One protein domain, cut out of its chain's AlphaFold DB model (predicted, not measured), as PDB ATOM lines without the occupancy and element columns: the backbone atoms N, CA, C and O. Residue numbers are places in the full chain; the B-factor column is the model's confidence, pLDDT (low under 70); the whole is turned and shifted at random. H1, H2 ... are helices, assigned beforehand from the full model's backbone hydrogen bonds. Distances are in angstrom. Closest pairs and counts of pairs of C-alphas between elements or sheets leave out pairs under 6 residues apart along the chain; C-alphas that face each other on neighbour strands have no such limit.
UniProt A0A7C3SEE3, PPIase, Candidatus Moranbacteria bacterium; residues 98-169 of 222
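Overview. This is residues 98 to 169 of the 222 residues of the protein "PPIase" of Candidatus Moranbacteria bacterium (UniProt A0A7C3SEE3). Two long helices, H1 and H4, meet at a steep angle, the first part of H4 packing on the first half of H1; from the far end of H1 the short helices H2 and H3 fold the chain back to that meeting place, and H4 then runs off as an arm whose residues 162 to 166 stick out, with 167 and 168 after them. The printed part has 72 residues with four named helices, H1, H2, H3 and H4 in that order, and no named strand; the class is all helix. It is loose, with a radius of gyration of the C-alphas of 15.5 A, and the C-alphas span 48 by 24 by 14 A.

Along the chain. The printed part begins at Gln 98, with its C-alpha at (-32.591, -10.007, -35.955). H1, residues 103 to 123, begins at C-alpha 103 at (-43.181, -2.353, -44.411) and is 30.2 A long from first to last C-alpha. H2, residues 128 to 135, measures 10.8 A. H3, residues 139 to 145, measures 10.1 A. H4, residues 147 to 166, is 28.8 A long and ends at C-alpha 166 at (-40.791, -10.173, -20.516).

Arrangement. H1, with 21 residues, is the longest helix by residues. H1 touches H2 with residues 118 to 122 alone, only at the corner by their link; the closest C-alphas, those of Glu 118 and Leu 128, are 5.9 A apart. Their lines are about perpendicular, at 87 degrees. H2 and H3 are close but not clearly touching, the closest C-alphas being those of Leu 132 and Arg 139 at 7.1 A. They run the same way at a steep tilt of 63 degrees. H3 and H1 are close but not clearly touching, with the C-alphas of Lys 143 and Met 114 closest at 6.6 A. They run opposite ways at a steep tilt of 68 degrees, only just short of about perpendicular. H3 and H4 meet only through their link. H4 touches H1 with residues 147 to 154 alone, and H1 touches H4 with residues 105 to 113 alone; the closest C-alphas, those of Ala 150 and Glu 109, are 5.5 A apart. They run opposite ways at a steep tilt of 66 degrees. H2 and H4 are apart. In H1, H2, H3 and H4 every O i to N i+4 pair is within hydrogen-bond range.

Size, cuts and confidence. The outline is only just a rod. The two C-alphas farthest apart are those of Gly 134 and Lys 168, at 48.9 A. The printed part has no cut, and the links H1 to H2, H2 to H3 and H3 to H4 are tight. The mean pLDDT of the printed part is 93.8, and no printed residue is under 70.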
ATOM      1  N   GLN A  98     -32.193  -9.732 -34.573       89.62
ATOM      2  CA  GLN A  98     -32.591 -10.007 -35.955       89.62
ATOM      3  C   GLN A  98     -33.959  -9.387 -36.232       89.62
ATOM      4  O   GLN A  98     -34.846  -9.420 -35.379       89.62
ATOM      5  N   TRP A  99     -34.124  -8.814 -37.423       91.50
ATOM      6  CA  TRP A  99     -35.272  -7.978 -37.747       91.50
ATOM      7  C   TRP A  99     -36.001  -8.467 -38.988       91.50
ATOM      8  O   TRP A  99     -35.441  -8.460 -40.080       91.50
ATOM      9  N   GLU A 100     -37.284  -8.762 -38.817       89.94
ATOM     10  CA  GLU A 100     -38.259  -8.869 -39.898       89.94
ATOM     11  C   GLU A 100     -39.371  -7.866 -39.602       89.94
ATOM     12  O   GLU A 100     -40.234  -8.096 -38.755       89.94
ATOM     13  N   ILE A 101     -39.297  -6.693 -40.233       89.25
ATOM     14  CA  ILE A 101     -40.227  -5.595 -39.961       89.25
ATOM     15  C   ILE A 101     -41.168  -5.458 -41.151       89.25
ATOM     16  O   ILE A 101     -40.699  -5.176 -42.254       89.25
ATOM     17  N   PRO A 102     -42.485  -5.613 -40.946       92.62
ATOM     18  CA  PRO A 102     -43.462  -5.334 -41.984       92.62
ATOM     19  C   PRO A 102     -43.347  -3.886 -42.474       92.62
ATOM     20  O   PRO A 102     -43.387  -2.956 -41.666       92.62
ATOM     21  N   GLU A 103     -43.286  -3.688 -43.794       92.19
ATOM     22  CA  GLU A 103     -43.181  -2.353 -44.411       92.19
ATOM     23  C   GLU A 103     -44.288  -1.404 -43.935       92.19
ATOM     24  O   GLU A 103     -44.039  -0.223 -43.714       92.19
ATOM     25  N   ILE A 104     -45.488  -1.929 -43.672       95.62
ATOM     26  CA  ILE A 104     -46.626  -1.147 -43.170       95.62
ATOM     27  C   ILE A 104     -46.342  -0.440 -41.834       95.62
ATOM     28  O   ILE A 104     -46.870   0.645 -41.592       95.62
ATOM     29  N   LEU A 105     -45.499  -1.017 -40.967       94.56
ATOM     30  CA  LEU A 105     -45.118  -0.375 -39.705       94.56
ATOM     31  C   LEU A 105     -44.166   0.795 -39.950       94.56
ATOM     32  O   LEU A 105     -44.307   1.840 -39.318       94.56
ATOM     33  N   VAL A 106     -43.232   0.634 -40.887       95.81
ATOM     34  CA  VAL A 106     -42.289   1.690 -41.275       95.81
ATOM     35  C   VAL A 106     -43.027   2.825 -41.983       95.81
ATOM     36  O   VAL A 106     -42.832   3.985 -41.636       95.81
ATOM     37  N   GLU A 107     -43.940   2.499 -42.898       95.44
ATOM     38  CA  GLU A 107     -44.811   3.453 -43.594       95.44
ATOM     39  C   GLU A 107     -45.649   4.272 -42.599       95.44
ATOM     40  O   GLU A 107     -45.707   5.498 -42.682       95.44
ATOM     41  N   SER A 108     -46.254   3.602 -41.609       95.38
ATOM     42  CA  SER A 108     -47.032   4.274 -40.565       95.38
ATOM     43  C   SER A 108     -46.176   5.229 -39.733       95.38
ATOM     44  O   SER A 108     -46.629   6.327 -39.407       95.38
ATOM     45  N   GLU A 109     -44.946   4.840 -39.397       95.88
ATOM     46  CA  GLU A 109     -44.029   5.698 -38.646       95.88
ATOM     47  C   GLU A 109     -43.520   6.874 -39.488       95.88
ATOM     48  O   GLU A 109     -43.419   7.991 -38.984       95.88
ATOM     49  N   LEU A 110     -43.287   6.671 -40.785       96.69
ATOM     50  CA  LEU A 110     -42.950   7.751 -41.709       96.69
ATOM     51  C   LEU A 110     -44.050   8.802 -41.794       96.69
ATOM     52  O   LEU A 110     -43.746   9.990 -41.782       96.69
ATOM     53  N   GLU A 111     -45.320   8.399 -41.854       95.50
ATOM     54  CA  GLU A 111     -46.426   9.361 -41.856       95.50
ATOM     55  C   GLU A 111     -46.480  10.174 -40.553       95.50
ATOM     56  O   GLU A 111     -46.733  11.381 -40.596       95.50
ATOM     57  N   LYS A 112     -46.163   9.567 -39.401       94.56
ATOM     58  CA  LYS A 112     -46.045  10.314 -38.137       94.56
ATOM     59  C   LYS A 112     -44.892  11.309 -38.176       94.56
ATOM     60  O   LYS A 112     -45.110  12.475 -37.866       94.56
ATOM     61  N   ILE A 113     -43.706  10.885 -38.618       96.00
ATOM     62  CA  ILE A 113     -42.543  11.774 -38.761       96.00
ATOM     63  C   ILE A 113     -42.861  12.925 -39.723       96.00
ATOM     64  O   ILE A 113     -42.521  14.070 -39.450       96.00
ATOM     65  N   MET A 114     -43.555  12.651 -40.830       95.62
ATOM     66  CA  MET A 114     -43.977  13.689 -41.773       95.62
ATOM     67  C   MET A 114     -45.004  14.648 -41.167       95.62
ATOM     68  O   MET A 114     -44.945  15.842 -41.444       95.62
ATOM     69  N   THR A 115     -45.902  14.150 -40.316       94.62
ATOM     70  CA  THR A 115     -46.849  14.989 -39.570       94.62
ATOM     71  C   THR A 115     -46.114  15.873 -38.559       94.62
ATOM     72  O   THR A 115     -46.347  17.076 -38.525       94.62
ATOM     73  N   GLU A 116     -45.182  15.316 -37.776       94.12
ATOM     74  CA  GLU A 116     -44.311  16.070 -36.856       94.12
ATOM     75  C   GLU A 116     -43.528  17.153 -37.608       94.12
ATOM     76  O   GLU A 116     -43.456  18.306 -37.181       94.12
ATOM     77  N   PHE A 117     -42.972  16.795 -38.764       94.50
ATOM     78  CA  PHE A 117     -42.254  17.710 -39.636       94.50
ATOM     79  C   PHE A 117     -43.147  18.863 -40.109       94.50
ATOM     80  O   PHE A 117     -42.762  20.020 -39.971       94.50
ATOM     81  N   GLU A 118     -44.354  18.572 -40.594       94.31
ATOM     82  CA  GLU A 118     -45.321  19.589 -41.011       94.31
ATOM     83  C   GLU A 118     -45.712  20.530 -39.863       94.31
ATOM     84  O   GLU A 118     -45.714  21.746 -40.052       94.31
ATOM     85  N   GLN A 119     -45.962  19.998 -38.661       92.44
ATOM     86  CA  GLN A 119     -46.264  20.821 -37.484       92.44
ATOM     87  C   GLN A 119     -45.108  21.762 -37.123       92.44
ATOM     88  O   GLN A 119     -45.340  22.929 -36.807       92.44
ATOM     89  N   ASN A 120     -43.860  21.301 -37.239       93.00
ATOM     90  CA  ASN A 120     -42.689  22.156 -37.038       93.00
ATOM     91  C   ASN A 120     -42.608  23.281 -38.084       93.00
ATOM     92  O   ASN A 120     -42.286  24.417 -37.735       93.00
ATOM     93  N   ILE A 121     -42.936  23.003 -39.354       93.44
ATOM     94  CA  ILE A 121     -42.997  24.035 -40.404       93.44
ATOM     95  C   ILE A 121     -44.097  25.065 -40.107       93.44
ATOM     96  O   ILE A 121     -43.846  26.271 -40.193       93.44
ATOM     97  N   LEU A 122     -45.280  24.606 -39.696       91.25
ATOM     98  CA  LEU A 122     -46.388  25.477 -39.298       91.25
ATOM     99  C   LEU A 122     -46.015  26.361 -38.102       91.25
ATOM    100  O   LEU A 122     -46.332  27.550 -38.102       91.25
ATOM    101  N   GLY A 123     -45.279  25.824 -37.125       90.00
ATOM    102  CA  GLY A 123     -44.760  26.579 -35.981       90.00
ATOM    103  C   GLY A 123     -43.782  27.698 -36.363       90.00
ATOM    104  O   GLY A 123     -43.701  28.707 -35.667       90.00
ATOM    105  N   MET A 124     -43.090  27.572 -37.501       90.75
ATOM    106  CA  MET A 124     -42.261  28.641 -38.076       90.75
ATOM    107  C   MET A 124     -43.070  29.674 -38.883       90.75
ATOM    108  O   MET A 124     -42.491  30.608 -39.435       90.75
ATOM    109  N   GLY A 125     -44.395  29.519 -38.976       91.25
ATOM    110  CA  GLY A 125     -45.276  30.404 -39.738       91.25
ATOM    111  C   GLY A 125     -45.248  30.171 -41.252       91.25
ATOM    112  O   GLY A 125     -45.629  31.064 -42.006       91.25
ATOM    113  N   MET A 126     -44.795  28.999 -41.708       91.56
ATOM    114  CA  MET A 126     -44.736  28.627 -43.126       91.56
ATOM    115  C   MET A 126     -45.702  27.481 -43.438       91.56
ATOM    116  O   MET A 126     -46.046  26.688 -42.564       91.56
ATOM    117  N   LYS A 127     -46.114  27.350 -44.705       92.19
ATOM    118  CA  LYS A 127     -46.800  26.140 -45.187       92.19
ATOM    119  C   LYS A 127     -45.794  25.113 -45.700       92.19
ATOM    120  O   LYS A 127     -44.752  25.479 -46.243       92.19
ATOM    121  N   LEU A 128     -46.134  23.826 -45.590       90.50
ATOM    122  CA  LEU A 128     -45.278  22.732 -46.061       90.50
ATOM    123  C   LEU A 128     -44.889  22.897 -47.541       90.50
ATOM    124  O   LEU A 128     -43.709  22.815 -47.870       90.50
ATOM    125  N   ASP A 129     -45.848  23.210 -48.414       91.19
ATOM    126  CA  ASP A 129     -45.604  23.382 -49.856       91.19
ATOM    127  C   ASP A 129     -44.624  24.523 -50.172       91.19
ATOM    128  O   ASP A 129     -43.791  24.417 -51.080       91.19
ATOM    129  N   GLU A 130     -44.693  25.616 -49.410       89.88
ATOM    130  CA  GLU A 130     -43.797  26.766 -49.552       89.88
ATOM    131  C   GLU A 130     -42.375  26.399 -49.122       89.88
ATOM    132  O   GLU A 130     -41.411  26.702 -49.830       89.88
ATOM    133  N   TYR A 131     -42.247  25.677 -48.004       92.50
ATOM    134  CA  TYR A 131     -40.966  25.176 -47.516       92.50
ATOM    135  C   TYR A 131     -40.318  24.206 -48.516       92.50
ATOM    136  O   TYR A 131     -39.159  24.387 -48.902       92.50
ATOM    137  N   LEU A 132     -41.080  23.213 -48.987       93.12
ATOM    138  CA  LEU A 132     -40.641  22.220 -49.972       93.12
ATOM    139  C   LEU A 132     -40.185  22.881 -51.281       93.12
ATOM    140  O   LEU A 132     -39.123  22.548 -51.815       93.12
ATOM    141  N   SER A 133     -40.928  23.890 -51.746       91.06
ATOM    142  CA  SER A 133     -40.554  24.699 -52.912       91.06
ATOM    143  C   SER A 133     -39.243  25.462 -52.698       91.06
ATOM    144  O   SER A 133     -38.424  25.550 -53.617       91.06
ATOM    145  N   GLY A 134     -39.017  25.989 -51.490       90.69
ATOM    146  CA  GLY A 134     -37.790  26.694 -51.116       90.69
ATOM    147  C   GLY A 134     -36.548  25.804 -51.170       90.69
ATOM    148  O   GLY A 134     -35.515  26.218 -51.697       90.69
ATOM    149  N   ILE A 135     -36.665  24.557 -50.704       92.06
ATOM    150  CA  ILE A 135     -35.567  23.577 -50.732       92.06
ATOM    151  C   ILE A 135     -35.516  22.740 -52.018       92.06
ATOM    152  O   ILE A 135     -34.622  21.907 -52.162       92.06
ATOM    153  N   LYS A 136     -36.448  22.967 -52.955       92.94
ATOM    154  CA  LYS A 136     -36.592  22.233 -54.223       92.94
ATOM    155  C   LYS A 136     -36.667  20.714 -54.031       92.94
ATOM    156  O   LYS A 136     -36.037  19.977 -54.785       92.94
ATOM    157  N   LYS A 137     -37.414  20.266 -53.020       93.69
ATOM    158  CA  LYS A 137     -37.674  18.843 -52.772       93.69
ATOM    159  C   LYS A 137     -39.164  18.553 -52.783       93.69
ATOM    160  O   LYS A 137     -39.951  19.407 -52.385       93.69
ATOM    161  N   THR A 138     -39.551  17.349 -53.183       93.81
ATOM    162  CA  THR A 138     -40.928  16.870 -53.007       93.81
ATOM    163  C   THR A 138     -41.147  16.308 -51.602       93.81
ATOM    164  O   THR A 138     -40.199  16.030 -50.857       93.81
ATOM    165  N   ARG A 139     -42.417  16.108 -51.231       93.00
ATOM    166  CA  ARG A 139     -42.788  15.463 -49.966       93.00
ATOM    167  C   ARG A 139     -42.199  14.055 -49.879       93.00
ATOM    168  O   ARG A 139     -41.688  13.675 -48.832       93.00
ATOM    169  N   GLU A 140     -42.222  13.308 -50.978       93.50
ATOM    170  CA  GLU A 140     -41.703  11.944 -51.090       93.50
ATOM    171  C   GLU A 140     -40.181  11.906 -50.929       93.50
ATOM    172  O   GLU A 140     -39.655  11.045 -50.228       93.50
ATOM    173  N   GLU A 141     -39.461  12.863 -51.520       93.50
ATOM    174  CA  GLU A 141     -38.009  12.979 -51.352       93.50
ATOM    175  C   GLU A 141     -37.624  13.310 -49.909       93.50
ATOM    176  O   GLU A 141     -36.619  12.810 -49.403       93.50
ATOM    177  N   VAL A 142     -38.412  14.148 -49.229       93.69
ATOM    178  CA  VAL A 142     -38.223  14.430 -47.801       93.69
ATOM    179  C   VAL A 142     -38.548  13.199 -46.959       93.69
ATOM    180  O   VAL A 142     -37.713  12.804 -46.149       93.69
ATOM    181  N   LYS A 143     -39.687  12.544 -47.208       94.38
ATOM    182  CA  LYS A 143     -40.107  11.307 -46.535       94.38
ATOM    183  C   LYS A 143     -39.043  10.216 -46.655       94.38
ATOM    184  O   LYS A 143     -38.691   9.597 -45.656       94.38
ATOM    185  N   LYS A 144     -38.441  10.046 -47.836       94.44
ATOM    186  CA  LYS A 144     -37.356   9.079 -48.063       94.44
ATOM    187  C   LYS A 144     -36.120   9.346 -47.195       94.44
ATOM    188  O   LYS A 144     -35.471   8.394 -46.774       94.44
ATOM    189  N   ASN A 145     -35.812  10.605 -46.872       93.94
ATOM    190  CA  ASN A 145     -34.697  10.924 -45.967       93.94
ATOM    191  C   ASN A 145     -34.969  10.466 -44.524       93.94
ATOM    192  O   ASN A 145     -34.029  10.286 -43.756       93.94
ATOM    193  N   PHE A 146     -36.236  10.256 -44.158       96.00
ATOM    194  CA  PHE A 146     -36.633   9.758 -42.844       96.00
ATOM    195  C   PHE A 146     -36.750   8.234 -42.769       96.00
ATOM    196  O   PHE A 146     -36.984   7.724 -41.678       96.00
ATOM    197  N   GLN A 147     -36.537   7.499 -43.870       94.94
ATOM    198  CA  GLN A 147     -36.661   6.035 -43.925       94.94
ATOM    199  C   GLN A 147     -35.878   5.341 -42.804       94.94
ATOM    200  O   GLN A 147     -36.449   4.621 -41.991       94.94
ATOM    201  N   GLU A 148     -34.577   5.624 -42.703       93.44
ATOM    202  CA  GLU A 148     -33.713   5.011 -41.687       93.44
ATOM    203  C   GLU A 148     -34.144   5.398 -40.262       93.44
ATOM    204  O   GLU A 148     -34.091   4.591 -39.335       93.44
ATOM    205  N   THR A 149     -34.618   6.634 -40.085       94.19
ATOM    206  CA  THR A 149     -35.115   7.113 -38.789       94.19
ATOM    207  C   THR A 149     -36.396   6.383 -38.392       94.19
ATOM    208  O   THR A 149     -36.520   5.953 -37.245       94.19
ATOM    209  N   ALA A 150     -37.325   6.193 -39.330       95.81
ATOM    210  CA  ALA A 150     -38.564   5.458 -39.109       95.81
ATOM    211  C   ALA A 150     -38.283   3.998 -38.741       95.81
ATOM    212  O   ALA A 150     -38.807   3.502 -37.746       95.81
ATOM    213  N   GLU A 151     -37.386   3.331 -39.470       94.44
ATOM    214  CA  GLU A 151     -36.967   1.966 -39.148       94.44
ATOM    215  C   GLU A 151     -36.365   1.868 -37.742       94.44
ATOM    216  O   GLU A 151     -36.733   0.976 -36.976       94.44
ATOM    217  N   LYS A 152     -35.484   2.803 -37.359       93.12
ATOM    218  CA  LYS A 152     -34.904   2.854 -36.006       93.12
ATOM    219  C   LYS A 152     -35.966   3.070 -34.924       93.12
ATOM    220  O   LYS A 152     -35.910   2.401 -33.889       93.12
ATOM    221  N   ARG A 153     -36.945   3.953 -35.155       93.88
ATOM    222  CA  ARG A 153     -38.054   4.206 -34.216       93.88
ATOM    223  C   ARG A 153     -38.942   2.973 -34.050       93.88
ATOM    224  O   ARG A 153     -39.225   2.593 -32.917       93.88
ATOM    225  N   VAL A 154     -39.303   2.301 -35.147       95.56
ATOM    226  CA  VAL A 154     -40.089   1.054 -35.106       95.56
ATOM    227  C   VAL A 154     -39.338  -0.037 -34.345       95.56
ATOM    228  O   VAL A 154     -39.903  -0.642 -33.436       95.56
ATOM    229  N   LYS A 155     -38.052  -0.251 -34.650       95.12
ATOM    230  CA  LYS A 155     -37.197  -1.220 -33.939       95.12
ATOM    231  C   LYS A 155     -37.154  -0.949 -32.438       95.12
ATOM    232  O   LYS A 155     -37.403  -1.847 -31.638       95.12
ATOM    233  N   SER A 156     -36.894   0.302 -32.066       94.06
ATOM    234  CA  SER A 156     -36.829   0.727 -30.664       94.06
ATOM    235  C   SER A 156     -38.157   0.501 -29.943       94.06
ATOM    236  O   SER A 156     -38.174  -0.040 -28.841       94.06
ATOM    237  N   ALA A 157     -39.277   0.854 -30.579       93.12
ATOM    238  CA  ALA A 157     -40.606   0.659 -30.011       93.12
ATOM    239  C   ALA A 157     -40.932  -0.827 -29.788       93.12
ATOM    240  O   ALA A 157     -41.449  -1.184 -28.731       93.12
ATOM    241  N   LEU A 158     -40.593  -1.697 -30.746       93.88
ATOM    242  CA  LEU A 158     -40.800  -3.142 -30.623       93.88
ATOM    243  C   LEU A 158     -39.942  -3.751 -29.507       93.88
ATOM    244  O   LEU A 158     -40.450  -4.551 -28.725       93.88
ATOM    245  N   VAL A 159     -38.676  -3.340 -29.394       95.31
ATOM    246  CA  VAL A 159     -37.778  -3.772 -28.307       95.31
ATOM    247  C   VAL A 159     -38.319  -3.354 -26.946       95.31
ATOM    248  O   VAL A 159     -38.441  -4.196 -26.061       95.31
ATOM    249  N   LEU A 160     -38.695  -2.084 -26.781       95.75
ATOM    250  CA  LEU A 160     -39.259  -1.588 -25.524       95.75
ATOM    251  C   LEU A 160     -40.537  -2.344 -25.147       95.75
ATOM    252  O   LEU A 160     -40.701  -2.752 -23.999       95.75
ATOM    253  N   GLN A 161     -41.416  -2.580 -26.123       94.44
ATOM    254  CA  GLN A 161     -42.646  -3.334 -25.912       94.44
ATOM    255  C   GLN A 161     -42.370  -4.786 -25.504       94.44
ATOM    256  O   GLN A 161     -43.080  -5.324 -24.656       94.44
ATOM    257  N   GLU A 162     -41.379  -5.439 -26.107       95.12
ATOM    258  CA  GLU A 162     -41.056  -6.828 -25.789       95.12
ATOM    259  C   GLU A 162     -40.397  -6.959 -24.413       95.12
ATOM    260  O   GLU A 162     -40.807  -7.810 -23.625       95.12
ATOM    261  N   ILE A 163     -39.480  -6.053 -24.064       96.06
ATOM    262  CA  ILE A 163     -38.893  -5.989 -22.717       96.06
ATOM    263  C   ILE A 163     -39.987  -5.750 -21.673       96.06
ATOM    264  O   ILE A 163     -40.030  -6.454 -20.667       96.06
ATOM    265  N   ALA A 164     -40.928  -4.834 -21.934       97.50
ATOM    266  CA  ALA A 164     -42.052  -4.598 -21.029       97.50
ATOM    267  C   ALA A 164     -42.857  -5.875 -20.745       97.50
ATOM    268  O   ALA A 164     -43.273  -6.103 -19.610       97.50
ATOM    269  N   LYS A 165     -43.075  -6.730 -21.754       96.56
ATOM    270  CA  LYS A 165     -43.780  -8.007 -21.569       96.56
ATOM    271  C   LYS A 165     -42.953  -9.012 -20.774       96.56
ATOM    272  O   LYS A 165     -43.496  -9.630 -19.861       96.56
ATOM    273  N   LEU A 166     -41.683  -9.192 -21.139       96.81
ATOM    274  CA  LEU A 166     -40.791 -10.173 -20.516       96.81
ATOM    275  C   LEU A 166     -40.575  -9.859 -19.031       96.81
ATOM    276  O   LEU A 166     -40.745 -10.736 -18.185       96.81
ATOM    277  N   GLU A 167     -40.323  -8.588 -18.725       96.81
ATOM    278  CA  GLU A 167     -40.081  -8.085 -17.368       96.81
ATOM    279  C   GLU A 167     -41.373  -7.705 -16.627       96.81
ATOM    280  O   GLU A 167     -41.343  -7.303 -15.466       96.81
ATOM    281  N   LYS A 168     -42.534  -7.851 -17.282       96.69
ATOM    282  CA  LYS A 168     -43.869  -7.531 -16.741       96.69
ATOM    283  C   LYS A 168     -43.980  -6.093 -16.219       96.69
ATOM    284  O   LYS A 168     -44.653  -5.830 -15.222       96.69
ATOM    285  N   ILE A 169     -43.352  -5.161 -16.924       96.69
ATOM    286  CA  ILE A 169     -43.378  -3.734 -16.614       96.69
ATOM    287  C   ILE A 169     -44.665  -3.133 -17.181       96.69
ATOM    288  O   ILE A 169     -44.920  -3.163 -18.384       96.69
TER     289      ILE A 169